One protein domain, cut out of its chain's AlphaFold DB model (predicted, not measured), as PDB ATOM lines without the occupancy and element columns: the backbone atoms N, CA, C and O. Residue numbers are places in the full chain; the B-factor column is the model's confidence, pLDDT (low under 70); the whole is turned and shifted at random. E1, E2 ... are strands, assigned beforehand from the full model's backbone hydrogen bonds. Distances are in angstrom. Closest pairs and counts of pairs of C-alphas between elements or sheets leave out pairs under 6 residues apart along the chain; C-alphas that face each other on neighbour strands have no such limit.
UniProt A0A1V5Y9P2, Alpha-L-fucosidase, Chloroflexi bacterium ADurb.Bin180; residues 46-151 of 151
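This is residues 46 to 151 of the 151 residues of the protein "Alpha-L-fucosidase" of Chloroflexi bacterium ADurb.Bin180 (UniProt A0A1V5Y9P2). There is little regular structure: two small antiparallel sheets, E1-E2-E7-E4 and E3-E6-E5, are partly face to face and come nearest where E4 meets E5. A long loop, residues 119 to 144, swings out between E6 and E7. The printed part has 106 residues, all strand by class, with seven named strands, E1 to E7, holding 38. It is compact, with a radius of gyration of the C-alphas of 13.3 A, spanning 39 by 32 by 23 A.

E1, residues 62 to 67, begins at C-alpha 62 (399.821, 302.417, 361.802) and is 16.7 A long. E2 is 72 to 77, E3 84 to 87, E4 94 to 99, E5 107 to 111, E6 114 to 118. E7, 145 to 150, ends at C-alpha 150 (405.448, 305.655, 344.867).

The four-stranded sheet is strongly twisted. Hairpin E1 and E2 has N 65 and O 74 at 3.1 A, E2 and E7 N 75 and O 146 at 2.8 A, E7 and E4 N 147 and O 98 at 2.8 A. E3 and E6 have N 87 and O 115 at 2.7 A, hairpin E5 and E6 N 116 and O 109 at 2.8 A, likewise within hydrogen-bond range. The closest C-alphas of E4 and E5, Ala 97 and Thr 107, are 7.0 A apart.

C-alphas 47 and 127, the farthest apart, are 40.4 A apart. The printed part has no cut. The link E6 to E7 is long; pLDDT is under 70 at residues 120 to 136.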
ATOM      1  N   ILE A  46     390.541 303.706 350.927       97.88
ATOM      2  CA  ILE A  46     389.708 302.535 351.214       97.88
ATOM      3  C   ILE A  46     389.280 301.861 349.908       97.88
ATOM      4  O   ILE A  46     389.576 300.689 349.688       97.88
ATOM      5  N   TYR A  47     388.611 302.590 349.016       97.38
ATOM      6  CA  TYR A  47     388.095 302.029 347.772       97.38
ATOM      7  C   TYR A  47     389.215 301.692 346.788       97.38
ATOM      8  O   TYR A  47     390.130 302.483 346.552       97.38
ATOM      9  N   GLY A  48     389.134 300.493 346.204       96.44
ATOM     10  CA  GLY A  48     390.158 299.966 345.300       96.44
ATOM     11  C   GLY A  48     391.501 299.687 345.979       96.44
ATOM     12  O   GLY A  48     392.480 299.412 345.287       96.44
ATOM     13  N   CYS A  49     391.561 299.775 347.311       97.81
ATOM     14  CA  CYS A  49     392.751 299.432 348.066       97.81
ATOM     15  C   CYS A  49     392.732 297.968 348.510       97.81
ATOM     16  O   CYS A  49     391.680 297.364 348.704       97.81
ATOM     17  N   THR A  50     393.923 297.418 348.700       96.88
ATOM     18  CA  THR A  50     394.165 296.054 349.165       96.88
ATOM     19  C   THR A  50     395.391 296.022 350.083       96.88
ATOM     20  O   THR A  50     395.907 297.069 350.493       96.88
ATOM     21  N   VAL A  51     395.842 294.812 350.413       97.25
ATOM     22  CA  VAL A  51     397.067 294.542 351.161       97.25
ATOM     23  C   VAL A  51     398.267 295.271 350.554       97.25
ATOM     24  O   VAL A  51     398.454 295.314 349.335       97.25
ATOM     25  N   ALA A  52     399.078 295.873 351.422       96.25
ATOM     26  CA  ALA A  52     400.312 296.520 351.005       96.25
ATOM     27  C   ALA A  52     401.318 295.495 350.447       96.25
ATOM     28  O   ALA A  52     401.312 294.335 350.864       96.25
ATOM     29  N   PRO A  53     402.205 295.898 349.521       94.31
ATOM     30  CA  PRO A  53     403.255 295.016 349.024       94.31
ATOM     31  C   PRO A  53     404.121 294.459 350.163       94.31
ATOM     32  O   PRO A  53     404.402 295.167 351.124       94.31
ATOM     33  N   ALA A  54     404.626 293.228 350.023       92.56
ATOM     34  CA  ALA A  54     405.373 292.535 351.085       92.56
ATOM     35  C   ALA A  54     406.626 293.282 351.587       92.56
ATOM     36  O   ALA A  54     407.083 293.062 352.707       92.56
ATOM     37  N   TRP A  55     407.189 294.173 350.768       91.62
ATOM     38  CA  TRP A  55     408.327 295.009 351.145       91.62
ATOM     39  C   TRP A  55     407.945 296.212 352.021       91.62
ATOM     40  O   TRP A  55     408.833 296.810 352.624       91.62
ATOM     41  N   ALA A  56     406.667 296.599 352.073       93.19
ATOM     42  CA  ALA A  56     406.171 297.736 352.841       93.19
ATOM     43  C   ALA A  56     405.772 297.264 354.243       93.19
ATOM     44  O   ALA A  56     404.672 296.751 354.454       93.19
ATOM     45  N   LYS A  57     406.677 297.423 355.210       93.25
ATOM     46  CA  LYS A  57     406.413 297.036 356.599       93.25
ATOM     47  C   LYS A  57     405.625 298.131 357.310       93.25
ATOM     48  O   LYS A  57     406.014 299.294 357.270       93.25
ATOM     49  N   GLU A  58     404.532 297.751 357.968       92.81
ATOM     50  CA  GLU A  58     403.718 298.688 358.745       92.81
ATOM     51  C   GLU A  58     404.515 299.218 359.957       92.81
ATOM     52  O   GLU A  58     405.038 298.415 360.735       92.81
ATOM     53  N   PRO A  59     404.599 300.547 360.152       91.50
ATOM     54  CA  PRO A  59     405.112 301.143 361.376       91.50
ATOM     55  C   PRO A  59     404.206 300.822 362.564       91.50
ATOM     56  O   PRO A  59     403.021 300.507 362.407       91.50
ATOM     57  N   GLU A  60     404.740 300.983 363.770       90.25
ATOM     58  CA  GLU A  60     403.943 300.847 364.983       90.25
ATOM     59  C   GLU A  60     402.757 301.827 364.979       90.25
ATOM     60  O   GLU A  60     402.851 302.959 364.496       90.25
ATOM     61  N   ASN A  61     401.616 301.382 365.512       92.94
ATOM     62  CA  ASN A  61     400.384 302.171 365.604       92.94
ATOM     63  C   ASN A  61     399.861 302.711 364.257       92.94
ATOM     64  O   ASN A  61     399.058 303.648 364.224       92.94
ATOM     65  N   CYS A  62     400.272 302.092 363.148       96.19
ATOM     66  CA  CYS A  62     399.821 302.417 361.802       96.19
ATOM     67  C   CYS A  62     399.214 301.194 361.102       96.19
ATOM     68  O   CYS A  62     399.425 300.048 361.497       96.19
ATOM     69  N   ARG A  63     398.445 301.453 360.041       97.00
ATOM     70  CA  ARG A  63     397.994 300.437 359.078       97.00
ATOM     71  C   ARG A  63     398.205 300.919 357.661       97.00
ATOM     72  O   ARG A  63     398.062 302.115 357.407       97.00
ATOM     73  N   TYR A  64     398.493 299.999 356.752       97.69
ATOM     74  CA  TYR A  64     398.662 300.308 355.340       97.69
ATOM     75  C   TYR A  64     397.503 299.806 354.498       97.69
ATOM     76  O   TYR A  64     397.080 298.662 354.606       97.69
ATOM     77  N   THR A  65     397.032 300.647 353.590       98.12
ATOM     78  CA  THR A  65     396.213 300.204 352.462       98.12
ATOM     79  C   THR A  65     396.904 300.630 351.175       98.12
ATOM     80  O   THR A  65     397.547 301.678 351.123       98.12
ATOM     81  N   TYR A  66     396.835 299.801 350.139       98.12
ATOM     82  CA  TYR A  66     397.547 300.043 348.889       98.12
ATOM     83  C   TYR A  66     396.601 300.017 347.700       98.12
ATOM     84  O   TYR A  66     395.866 299.052 347.519       98.12
ATOM     85  N   ASN A  67     396.642 301.059 346.873       97.88
ATOM     86  CA  ASN A  67     395.906 301.118 345.619       97.88
ATOM     87  C   ASN A  67     396.844 300.764 344.448       97.88
ATOM     88  O   ASN A  67     397.648 301.617 344.049       97.88
ATOM     89  N   PRO A  68     396.747 299.551 343.870       95.44
ATOM     90  CA  PRO A  68     397.627 299.118 342.786       95.44
ATOM     91  C   PRO A  68     397.407 299.899 341.489       95.44
ATOM     92  O   PRO A  68     398.374 300.183 340.790       95.44
ATOM     93  N   ALA A  69     396.169 300.306 341.189       95.81
ATOM     94  CA  ALA A  69     395.850 301.046 339.966       95.81
ATOM     95  C   ALA A  69     396.467 302.453 339.947       95.81
ATOM     96  O   ALA A  69     396.711 303.012 338.882       95.81
ATOM     97  N   ARG A  70     396.706 303.040 341.126       95.12
ATOM     98  CA  ARG A  70     397.292 304.380 341.272       95.12
ATOM     99  C   ARG A  70     398.740 304.367 341.761       95.12
ATOM    100  O   ARG A  70     399.322 305.441 341.860       95.12
ATOM    101  N   GLN A  71     399.277 303.196 342.114       95.31
ATOM    102  CA  GLN A  71     400.569 303.033 342.794       95.31
ATOM    103  C   GLN A  71     400.696 303.928 344.041       95.31
ATOM    104  O   GLN A  71     401.701 304.604 344.264       95.31
ATOM    105  N   ARG A  72     399.636 303.953 344.859       97.50
ATOM    106  CA  ARG A  72     399.560 304.781 346.074       97.50
ATOM    107  C   ARG A  72     399.497 303.915 347.314       97.50
ATOM    108  O   ARG A  72     398.665 303.012 347.395       97.50
ATOM    109  N   LEU A  73     400.347 304.223 348.285       97.69
ATOM    110  CA  LEU A  73     400.340 303.607 349.604       97.69
ATOM    111  C   LEU A  73     399.766 304.609 350.608       97.69
ATOM    112  O   LEU A  73     400.189 305.760 350.659       97.69
ATOM    113  N   TYR A  74     398.801 304.181 351.407       98.06
ATOM    114  CA  TYR A  74     398.139 305.020 352.397       98.06
ATOM    115  C   TYR A  74     398.506 304.559 353.798       98.06
ATOM    116  O   TYR A  74     398.318 303.393 354.142       98.06
ATOM    117  N   VAL A  75     398.998 305.485 354.616       97.62
ATOM    118  CA  VAL A  75     399.361 305.238 356.011       97.62
ATOM    119  C   VAL A  75     398.271 305.778 356.916       97.62
ATOM    120  O   VAL A  75     398.112 306.987 357.056       97.62
ATOM    121  N   HIS A  76     397.523 304.880 357.546       97.38
ATOM    122  CA  HIS A  76     396.492 305.213 358.524       97.38
ATOM    123  C   HIS A  76     397.124 305.292 359.911       97.38
ATOM    124  O   HIS A  76     397.490 304.263 360.481       97.38
ATOM    125  N   CYS A  77     397.246 306.497 360.463       95.38
ATOM    126  CA  CYS A  77     397.839 306.724 361.779       95.38
ATOM    127  C   CYS A  77     396.786 306.502 362.874       95.38
ATOM    128  O   CYS A  77     396.007 307.407 363.181       95.38
ATOM    129  N   LEU A  78     396.752 305.305 363.471       93.75
ATOM    130  CA  LEU A  78     395.826 304.990 364.571       93.75
ATOM    131  C   LEU A  78     396.173 305.795 365.829       93.75
ATOM    132  O   LEU A  78     395.283 306.233 366.557       93.75
ATOM    133  N   VAL A  79     397.468 306.038 366.031       91.81
ATOM    134  CA  VAL A  79     397.998 307.014 366.983       91.81
ATOM    135  C   VAL A  79     398.817 308.032 366.195       91.81
ATOM    136  O   VAL A  79     399.672 307.665 365.393       91.81
ATOM    137  N   TRP A  80     398.525 309.321 366.381       89.62
ATOM    138  CA  TRP A  80     399.244 310.383 365.678       89.62
ATOM    139  C   TRP A  80     400.645 310.563 366.287       89.62
ATOM    140  O   TRP A  80     400.722 310.799 367.496       89.62
ATOM    141  N   PRO A  81     401.733 310.482 365.498       86.69
ATOM    142  CA  PRO A  81     403.089 310.635 366.021       86.69
ATOM    143  C   PRO A  81     403.352 312.068 366.485       86.69
ATOM    144  O   PRO A  81     402.823 313.023 365.915       86.69
ATOM    145  N   PHE A  82     404.199 312.228 367.504       78.12
ATOM    146  CA  PHE A  82     404.514 313.552 368.043       78.12
ATOM    147  C   PHE A  82     405.433 314.367 367.126       78.12
ATOM    148  O   PHE A  82     405.187 315.554 366.951       78.12
ATOM    149  N   SER A  83     406.469 313.754 366.542       81.00
ATOM    150  CA  SER A  83     407.502 314.460 365.766       81.00
ATOM    151  C   SER A  83     407.734 313.854 364.388       81.00
ATOM    152  O   SER A  83     407.555 314.531 363.374       81.00
ATOM    153  N   THR A  84     408.105 312.579 364.339       87.12
ATOM    154  CA  THR A  84     408.459 311.876 363.108       87.12
ATOM    155  C   THR A  84     407.728 310.547 362.992       87.12
ATOM    156  O   THR A  84     407.263 309.979 363.981       87.12
ATOM    157  N   LEU A  85     407.618 310.053 361.761       91.12
ATOM    158  CA  LEU A  85     407.134 308.709 361.470       91.12
ATOM    159  C   LEU A  85     408.171 307.977 360.624       91.12
ATOM    160  O   LEU A  85     408.457 308.390 359.501       91.12
ATOM    161  N   LEU A  86     408.727 306.900 361.174       92.12
ATOM    162  CA  LEU A  86     409.638 306.006 360.466       92.12
ATOM    163  C   LEU A  86     408.827 305.033 359.603       92.12
ATOM    164  O   LEU A  86     407.930 304.361 360.105       92.12
ATOM    165  N   LEU A  87     409.157 304.952 358.319       93.56
ATOM    166  CA  LEU A  87     408.577 304.042 357.338       93.56
ATOM    167  C   LEU A  87     409.666 303.061 356.872       93.56
ATOM    168  O   LEU A  87     410.496 303.423 356.028       93.56
ATOM    169  N   PRO A  88     409.697 301.835 357.417       91.31
ATOM    170  CA  PRO A  88     410.782 300.908 357.136       91.31
ATOM    171  C   PRO A  88     410.759 300.365 355.701       91.31
ATOM    172  O   PRO A  88     409.706 299.961 355.204       91.31
ATOM    173  N   GLY A  89     411.919 300.292 355.043       89.38
ATOM    174  CA  GLY A  89     412.060 299.665 353.716       89.38
ATOM    175  C   GLY A  89     411.454 300.442 352.535       89.38
ATOM    176  O   GLY A  89     411.253 299.873 351.448       89.38
ATOM    177  N   LEU A  90     411.139 301.726 352.741       92.12
ATOM    178  CA  LEU A  90     410.564 302.618 351.728       92.12
ATOM    179  C   LEU A  90     411.598 303.485 350.991       92.12
ATOM    180  O   LEU A  90     411.217 304.172 350.038       92.12
ATOM    181  N   ALA A  91     412.876 303.455 351.391       90.44
ATOM    182  CA  ALA A  91     413.912 304.249 350.734       90.44
ATOM    183  C   ALA A  91     414.011 303.900 349.241       90.44
ATOM    184  O   ALA A  91     413.833 302.748 348.829       90.44
ATOM    185  N   GLY A  92     414.220 304.916 348.406       90.75
ATOM    186  CA  GLY A  92     414.287 304.792 346.956       90.75
ATOM    187  C   GLY A  92     412.933 304.638 346.257       90.75
ATOM    188  O   GLY A  92     412.863 304.940 345.066       90.75
ATOM    189  N   LYS A  93     411.855 304.258 346.958       93.06
ATOM    190  CA  LYS A  93     410.524 303.979 346.374       93.06
ATOM    191  C   LYS A  93     409.535 305.131 346.507       93.06
ATOM    192  O   LYS A  93     408.541 305.153 345.788       93.06
ATOM    193  N   LEU A  94     409.772 306.068 347.424       93.62
ATOM    194  CA  LEU A  94     408.875 307.195 347.671       93.62
ATOM    195  C   LEU A  94     409.196 308.365 346.733       93.62
ATOM    196  O   LEU A  94     410.340 308.808 346.644       93.62
ATOM    197  N   ARG A  95     408.180 308.879 346.036       94.25
ATOM    198  CA  ARG A  95     408.278 310.091 345.214       94.25
ATOM    199  C   ARG A  95     407.788 311.323 345.965       94.25
ATOM    200  O   ARG A  95     408.396 312.380 345.855       94.25
ATOM    201  N   HIS A  96     406.671 311.199 346.677       93.94
ATOM    202  CA  HIS A  96     406.013 312.320 347.344       93.94
ATOM    203  C   HIS A  96     405.133 311.833 348.499       93.94
ATOM    204  O   HIS A  96     404.577 310.736 348.427       93.94
ATOM    205  N   ALA A  97     404.989 312.651 349.541       95.00
ATOM    206  CA  ALA A  97     404.150 312.365 350.699       95.00
ATOM    207  C   ALA A  97     403.273 313.575 351.035       95.00
ATOM    208  O   ALA A  97     403.759 314.704 351.064       95.00
ATOM    209  N   GLN A  98     401.996 313.343 351.330       93.94
ATOM    210  CA  GLN A  98     401.064 314.403 351.718       93.94
ATOM    211  C   GLN A  98     399.980 313.904 352.672       93.94
ATOM    212  O   GLN A  98     399.650 312.720 352.704       93.94
ATOM    213  N   LEU A  99     399.385 314.810 353.440       93.62
ATOM    214  CA  LEU A  99     398.181 314.528 354.208       93.62
ATOM    215  C   LEU A  99     396.974 314.388 353.288       93.62
ATOM    216  O   LEU A  99     396.688 315.260 352.472       93.62
ATOM    217  N   LEU A 100     396.187 313.334 353.481       94.62
ATOM    218  CA  LEU A 100     395.005 313.117 352.656       94.62
ATOM    219  C   LEU A 100     393.864 314.100 352.984       94.62
ATOM    220  O   LEU A 100     393.031 314.413 352.138       94.62
ATOM    221  N   SER A 101     393.848 314.634 354.207       91.25
ATOM    222  CA  SER A 101     392.784 315.504 354.713       91.25
ATOM    223  C   SER A 101     392.732 316.901 354.088       91.25
ATOM    224  O   SER A 101     391.658 317.504 354.056       91.25
ATOM    225  N   ASP A 102     393.871 317.451 353.684       90.06
ATOM    226  CA  ASP A 102     394.019 318.835 353.211       90.06
ATOM    227  C   ASP A 102     395.065 318.986 352.095       90.06
ATOM    228  O   ASP A 102     395.225 320.081 351.566       90.06
ATOM    229  N   ARG A 103     395.733 317.890 351.701       91.00
ATOM    230  CA  ARG A 103     396.842 317.861 350.737       91.00
ATOM    231  C   ARG A 103     398.068 318.659 351.168       91.00
ATOM    232  O   ARG A 103     398.876 319.044 350.329       91.00
ATOM    233  N   SER A 104     398.236 318.885 352.468       89.38
ATOM    234  CA  SER A 104     399.470 319.468 352.981       89.38
ATOM    235  C   SER A 104     400.641 318.521 352.698       89.38
ATOM    236  O   SER A 104     400.587 317.338 353.041       89.38
ATOM    237  N   GLU A 105     401.701 319.030 352.075       90.25
ATOM    238  CA  GLU A 105     402.895 318.252 351.728       90.25
ATOM    239  C   GLU A 105     403.724 317.914 352.973       90.25
ATOM    240  O   GLU A 105     404.035 318.783 353.790       90.25
ATOM    241  N   ILE A 106     404.126 316.649 353.095       89.31
ATOM    242  CA  ILE A 106     404.960 316.145 354.186       89.31
ATOM    243  C   ILE A 106     406.391 315.988 353.687       89.31
ATOM    244  O   ILE A 106     406.666 315.318 352.693       89.31
ATOM    245  N   THR A 107     407.328 316.577 354.428       87.62
ATOM    246  CA  THR A 107     408.756 316.431 354.130       87.62
ATOM    247  C   THR A 107     409.253 315.091 354.646       87.62
ATOM    248  O   THR A 107     408.858 314.651 355.727       87.62
ATOM    249  N   PHE A 108     410.148 314.462 353.894       88.88
ATOM    250  CA  PHE A 108     410.743 313.197 354.273       88.88
ATOM    251  C   PHE A 108     412.217 313.133 353.896       88.88
ATOM    252  O   PHE A 108     412.651 313.804 352.962       88.88
ATOM    253  N   HIS A 109     412.976 312.326 354.632       88.44
ATOM    254  CA  HIS A 109     414.377 312.040 354.340       88.44
ATOM    255  C   HIS A 109     414.618 310.542 354.415       88.44
ATOM    256  O   HIS A 109     414.001 309.842 355.219       88.44
ATOM    257  N   GLU A 110     415.515 310.061 353.567       90.44
ATOM    258  CA  GLU A 110     415.927 308.664 353.559       90.44
ATOM    259  C   GLU A 110     417.097 308.485 354.533       90.44
ATOM    260  O   GLU A 110     418.038 309.279 354.541       90.44
ATOM    261  N   SER A 111     417.021 307.458 355.376       87.88
ATOM    262  CA  SER A 111     418.073 307.066 356.313       87.88
ATOM    263  C   SER A 111     418.312 305.567 356.159       87.88
ATOM    264  O   SER A 111     417.504 304.746 356.596       87.88
ATOM    265  N   GLY A 112     419.396 305.200 355.474       89.44
ATOM    266  CA  GLY A 112     419.660 303.808 355.112       89.44
ATOM    267  C   GLY A 112     418.552 303.235 354.220       89.44
ATOM    268  O   GLY A 112     418.328 303.725 353.117       89.44
ATOM    269  N   ALA A 113     417.865 302.194 354.696       88.56
ATOM    270  CA  ALA A 113     416.757 301.552 353.980       88.56
ATOM    271  C   ALA A 113     415.379 302.180 354.274       88.56
ATOM    272  O   ALA A 113     414.379 301.801 353.652       88.56
ATOM    273  N   ASP A 114     415.311 303.134 355.203       91.25
ATOM    274  CA  ASP A 114     414.059 303.635 355.762       91.25
ATOM    275  C   ASP A 114     413.788 305.086 355.356       91.25
ATOM    276  O   ASP A 114     414.694 305.844 355.008       91.25
ATOM    277  N   VAL A 115     412.518 305.488 355.424       91.56
ATOM    278  CA  VAL A 115     412.089 306.873 355.196       91.56
ATOM    279  C   VAL A 115     411.570 307.462 356.497       91.56
ATOM    280  O   VAL A 115     410.716 306.872 357.149       91.56
ATOM    281  N   ILE A 116     412.031 308.653 356.858       90.62
ATOM    282  CA  ILE A 116     411.552 309.392 358.024       90.62
ATOM    283  C   ILE A 116     410.695 310.553 357.531       90.62
ATOM    284  O   ILE A 116     411.212 311.475 356.901       90.62
ATOM    285  N   LEU A 117     409.395 310.521 357.826       89.06
ATOM    286  CA  LEU A 117     408.495 311.655 357.615       89.06
ATOM    287  C   LEU A 117     408.604 312.635 358.789       89.06
ATOM    288  O   LEU A 117     408.521 312.213 359.944       89.06
ATOM    289  N   ALA A 118     408.701 313.936 358.516       86.38
ATOM    290  CA  ALA A 118     408.603 314.970 359.544       86.38
ATOM    291  C   ALA A 118     407.172 315.496 359.654       86.38
ATOM    292  O   ALA A 118     406.648 316.131 358.738       86.38
ATOM    293  N   LEU A 119     406.553 315.233 360.803       78.94
ATOM    294  CA  LEU A 119     405.164 315.572 361.099       78.94
ATOM    295  C   LEU A 119     405.031 316.740 362.075       78.94
ATOM    296  O   LEU A 119     403.945 317.289 362.188       78.94
ATOM    297  N   HIS A 120     406.086 317.136 362.788       68.94
ATOM    298  CA  HIS A 120     406.018 318.293 363.680       68.94
ATOM    299  C   HIS A 120     407.369 318.968 363.856       68.94
ATOM    300  O   HIS A 120     408.265 318.370 364.447       68.94
ATOM    301  N   GLY A 121     407.492 320.216 363.380       53.97
ATOM    302  CA  GLY A 121     408.531 321.188 363.766       53.97
ATOM    303  C   GLY A 121     409.983 320.710 363.711       53.97
ATOM    304  O   GLY A 121     410.873 321.393 364.210       53.97
ATOM    305  N   THR A 122     410.235 319.546 363.126       48.34
ATOM    306  CA  THR A 122     411.555 318.960 363.026       48.34
ATOM    307  C   THR A 122     412.146 319.568 361.778       48.34
ATOM    308  O   THR A 122     411.836 319.167 360.658       48.34
ATOM    309  N   THR A 123     412.949 320.610 361.978       44.47
ATOM    310  CA  THR A 123     413.883 321.078 360.964       44.47
ATOM    311  C   THR A 123     414.802 319.910 360.672       44.47
ATOM    312  O   THR A 123     415.726 319.629 361.433       44.47
ATOM    313  N   ILE A 124     414.518 319.177 359.603       49.72
ATOM    314  CA  ILE A 124     415.455 318.172 359.138       49.72
ATOM    315  C   ILE A 124     416.612 318.980 358.564       49.72
ATOM    316  O   ILE A 124     416.422 319.792 357.655       49.72
ATOM    317  N   LEU A 125     417.774 318.850 359.202       43.66
ATOM    318  CA  LEU A 125     419.002 319.565 358.880       43.66
ATOM    319  C   LEU A 125     419.489 319.125 357.492       43.66
ATOM    320  O   LEU A 125     420.407 318.328 357.362       43.66
ATOM    321  N   SER A 126     418.848 319.618 356.438       44.75
ATOM    322  CA  SER A 126     419.444 319.634 355.109       44.75
ATOM    323  C   SER A 126     420.193 320.952 354.974       44.75
ATOM    324  O   SER A 126     419.617 322.034 355.091       44.75
ATOM    325  N   GLU A 127     421.503 320.866 354.772       48.19
ATOM    326  CA  GLU A 127     422.454 321.985 354.818       48.19
ATOM    327  C   GLU A 127     422.244 323.073 353.742       48.19
ATOM    328  O   GLU A 127     423.097 323.939 353.579       48.19
ATOM    329  N   ARG A 128     421.142 323.071 352.973       46.06
ATOM    330  CA  ARG A 128     421.012 323.935 351.784       46.06
ATOM    331  C   ARG A 128     419.722 324.730 351.605       46.06
ATOM    332  O   ARG A 128     419.642 325.466 350.629       46.06
ATOM    333  N   MET A 129     418.741 324.688 352.510       40.41
ATOM    334  CA  MET A 129     417.603 325.620 352.409       40.41
ATOM    335  C   MET A 129     416.821 325.730 353.725       40.41
ATOM    336  O   MET A 129     416.076 324.826 354.096       40.41
ATOM    337  N   ARG A 130     416.935 326.863 354.427       45.69
ATOM    338  CA  ARG A 130     416.088 327.186 355.590       45.69
ATOM    339  C   ARG A 130     414.793 327.847 355.122       45.69
ATOM    340  O   ARG A 130     414.618 329.049 355.285       45.69
ATOM    341  N   VAL A 131     413.883 327.072 354.535       48.69
ATOM    342  CA  VAL A 131     412.486 327.519 354.439       48.69
ATOM    343  C   VAL A 131     411.794 327.074 355.726       48.69
ATOM    344  O   VAL A 131     411.754 325.867 355.974       48.69
ATOM    345  N   PRO A 132     411.268 327.987 356.566       47.66
ATOM    346  CA  PRO A 132     410.431 327.597 357.692       47.66
ATOM    347  C   PRO A 132     409.165 326.943 357.130       47.66
ATOM    348  O   PRO A 132     408.245 327.616 356.669       47.66
ATOM    349  N   ARG A 133     409.149 325.609 357.090       52.25
ATOM    350  CA  ARG A 133     407.975 324.852 356.656       52.25
ATOM    351  C   ARG A 133     406.968 324.808 357.805       52.25
ATOM    352  O   ARG A 133     407.376 324.688 358.963       52.25
ATOM    353  N   PRO A 134     405.664 324.937 357.514       52.12
ATOM    354  CA  PRO A 134     404.646 324.987 358.548       52.12
ATOM    355  C   PRO A 134     404.691 323.717 359.398       52.12
ATOM    356  O   PRO A 134     404.740 322.598 358.888       52.12
ATOM    357  N   VAL A 135     404.671 323.909 360.715       59.41
ATOM    358  CA  VAL A 135     404.534 322.821 361.680       59.41
ATOM    359  C   VAL A 135     403.217 322.108 361.399       59.41
ATOM    360  O   VAL A 135     402.140 322.680 361.588       59.41
ATOM    361  N   MET A 136     403.300 320.855 360.965       66.44
ATOM    362  CA  MET A 136     402.118 320.029 360.779       66.44
ATOM    363  C   MET A 136     401.479 319.753 362.146       66.44
ATOM    364  O   MET A 136     402.087 319.258 363.097       66.44
ATOM    365  N   ARG A 137     400.225 320.182 362.287       71.81
ATOM    366  CA  ARG A 137     399.394 319.886 363.458       71.81
ATOM    367  C   ARG A 137     398.570 318.648 363.148       71.81
ATOM    368  O   ARG A 137     398.189 318.445 361.997       71.81
ATOM    369  N   LYS A 138     398.244 317.858 364.177       80.25
ATOM    370  CA  LYS A 138     397.321 316.726 364.033       80.25
ATOM    371  C   LYS A 138     396.057 317.198 363.295       80.25
ATOM    372  O   LYS A 138     395.396 318.124 363.783       80.25
ATOM    373  N   PRO A 139     395.694 316.577 362.160       82.69
ATOM    374  CA  PRO A 139     394.498 316.968 361.433       82.69
ATOM    375  C   PRO A 139     393.249 316.782 362.297       82.69
ATOM    376  O   PRO A 139     393.132 315.805 363.039       82.69
ATOM    377  N   LYS A 140     392.289 317.708 362.190       86.81
ATOM    378  CA  LYS A 140     390.986 317.630 362.877       86.81
ATOM    379  C   LYS A 140     390.068 316.608 362.189       86.81
ATOM    380  O   LYS A 140     389.039 316.964 361.620       86.81
ATOM    381  N   VAL A 141     390.489 315.347 362.171       90.38
ATOM    382  CA  VAL A 141     389.783 314.197 361.587       90.38
ATOM    383  C   VAL A 141     389.876 313.004 362.538       90.38
ATOM    384  O   VAL A 141     390.749 312.979 363.403       90.38
ATOM    385  N   GLY A 142     388.991 312.017 362.371       89.69
ATOM    386  CA  GLY A 142     388.977 310.814 363.213       89.69
ATOM    387  C   GLY A 142     390.309 310.057 363.193       89.69
ATOM    388  O   GLY A 142     390.973 309.958 364.220       89.69
ATOM    389  N   ILE A 143     390.711 309.564 362.016       95.00
ATOM    390  CA  ILE A 143     391.997 308.886 361.796       95.00
ATOM    391  C   ILE A 143     392.750 309.632 360.690       95.00
ATOM    392  O   ILE A 143     392.272 309.650 359.556       95.00
ATOM    393  N   PRO A 144     393.880 310.291 360.987       95.12
ATOM    394  CA  PRO A 144     394.697 310.915 359.957       95.12
ATOM    395  C   PRO A 144     395.273 309.874 358.997       95.12
ATOM    396  O   PRO A 144     395.728 308.810 359.426       95.12
ATOM    397  N   VAL A 145     395.278 310.200 357.705       96.94
ATOM    398  CA  VAL A 145     395.874 309.355 356.668       96.94
ATOM    399  C   VAL A 145     396.913 310.152 355.899       96.94
ATOM    400  O   VAL A 145     396.654 311.281 355.476       96.94
ATOM    401  N   ILE A 146     398.077 309.544 355.709       96.44
ATOM    402  CA  ILE A 146     399.146 310.059 354.862       96.44
ATOM    403  C   ILE A 146     399.103 309.299 353.540       96.44
ATOM    404  O   ILE A 146     399.101 308.071 353.522       96.44
ATOM    405  N   GLU A 147     399.059 310.025 352.432       97.50
ATOM    406  CA  GLU A 147     399.192 309.480 351.090       97.50
ATOM    407  C   GLU A 147     400.660 309.509 350.663       97.50
ATOM    408  O   GLU A 147     401.303 310.559 350.667       97.50
ATOM    409  N   LEU A 148     401.171 308.345 350.275       97.19
ATOM    410  CA  LEU A 148     402.506 308.143 349.737       97.19
ATOM    411  C   LEU A 148     402.387 307.789 348.254       97.19
ATOM    412  O   LEU A 148     401.801 306.770 347.880       97.19
ATOM    413  N   ILE A 149     402.958 308.639 347.410       96.50
ATOM    414  CA  ILE A 149     403.053 308.418 345.970       96.50
ATOM    415  C   ILE A 149     404.367 307.691 345.711       96.50
ATOM    416  O   ILE A 149     405.439 308.224 346.013       96.50
ATOM    417  N   LEU A 150     404.281 306.475 345.177       94.75
ATOM    418  CA  LEU A 150     405.448 305.655 344.867       94.75
ATOM    419  C   LEU A 150     406.047 306.035 343.498       94.75
ATOM    420  O   LEU A 150     405.403 306.727 342.704       94.75
ATOM    421  N   LYS A 151     407.301 305.637 343.263       90.50
ATOM    422  CA  LYS A 151     407.982 305.748 341.963       90.50
ATOM    423  C   LYS A 151     407.583 304.629 341.008       90.50
ATOM    424  O   LYS A 151     407.275 303.516 341.493       90.50
TER     425      LYS A 151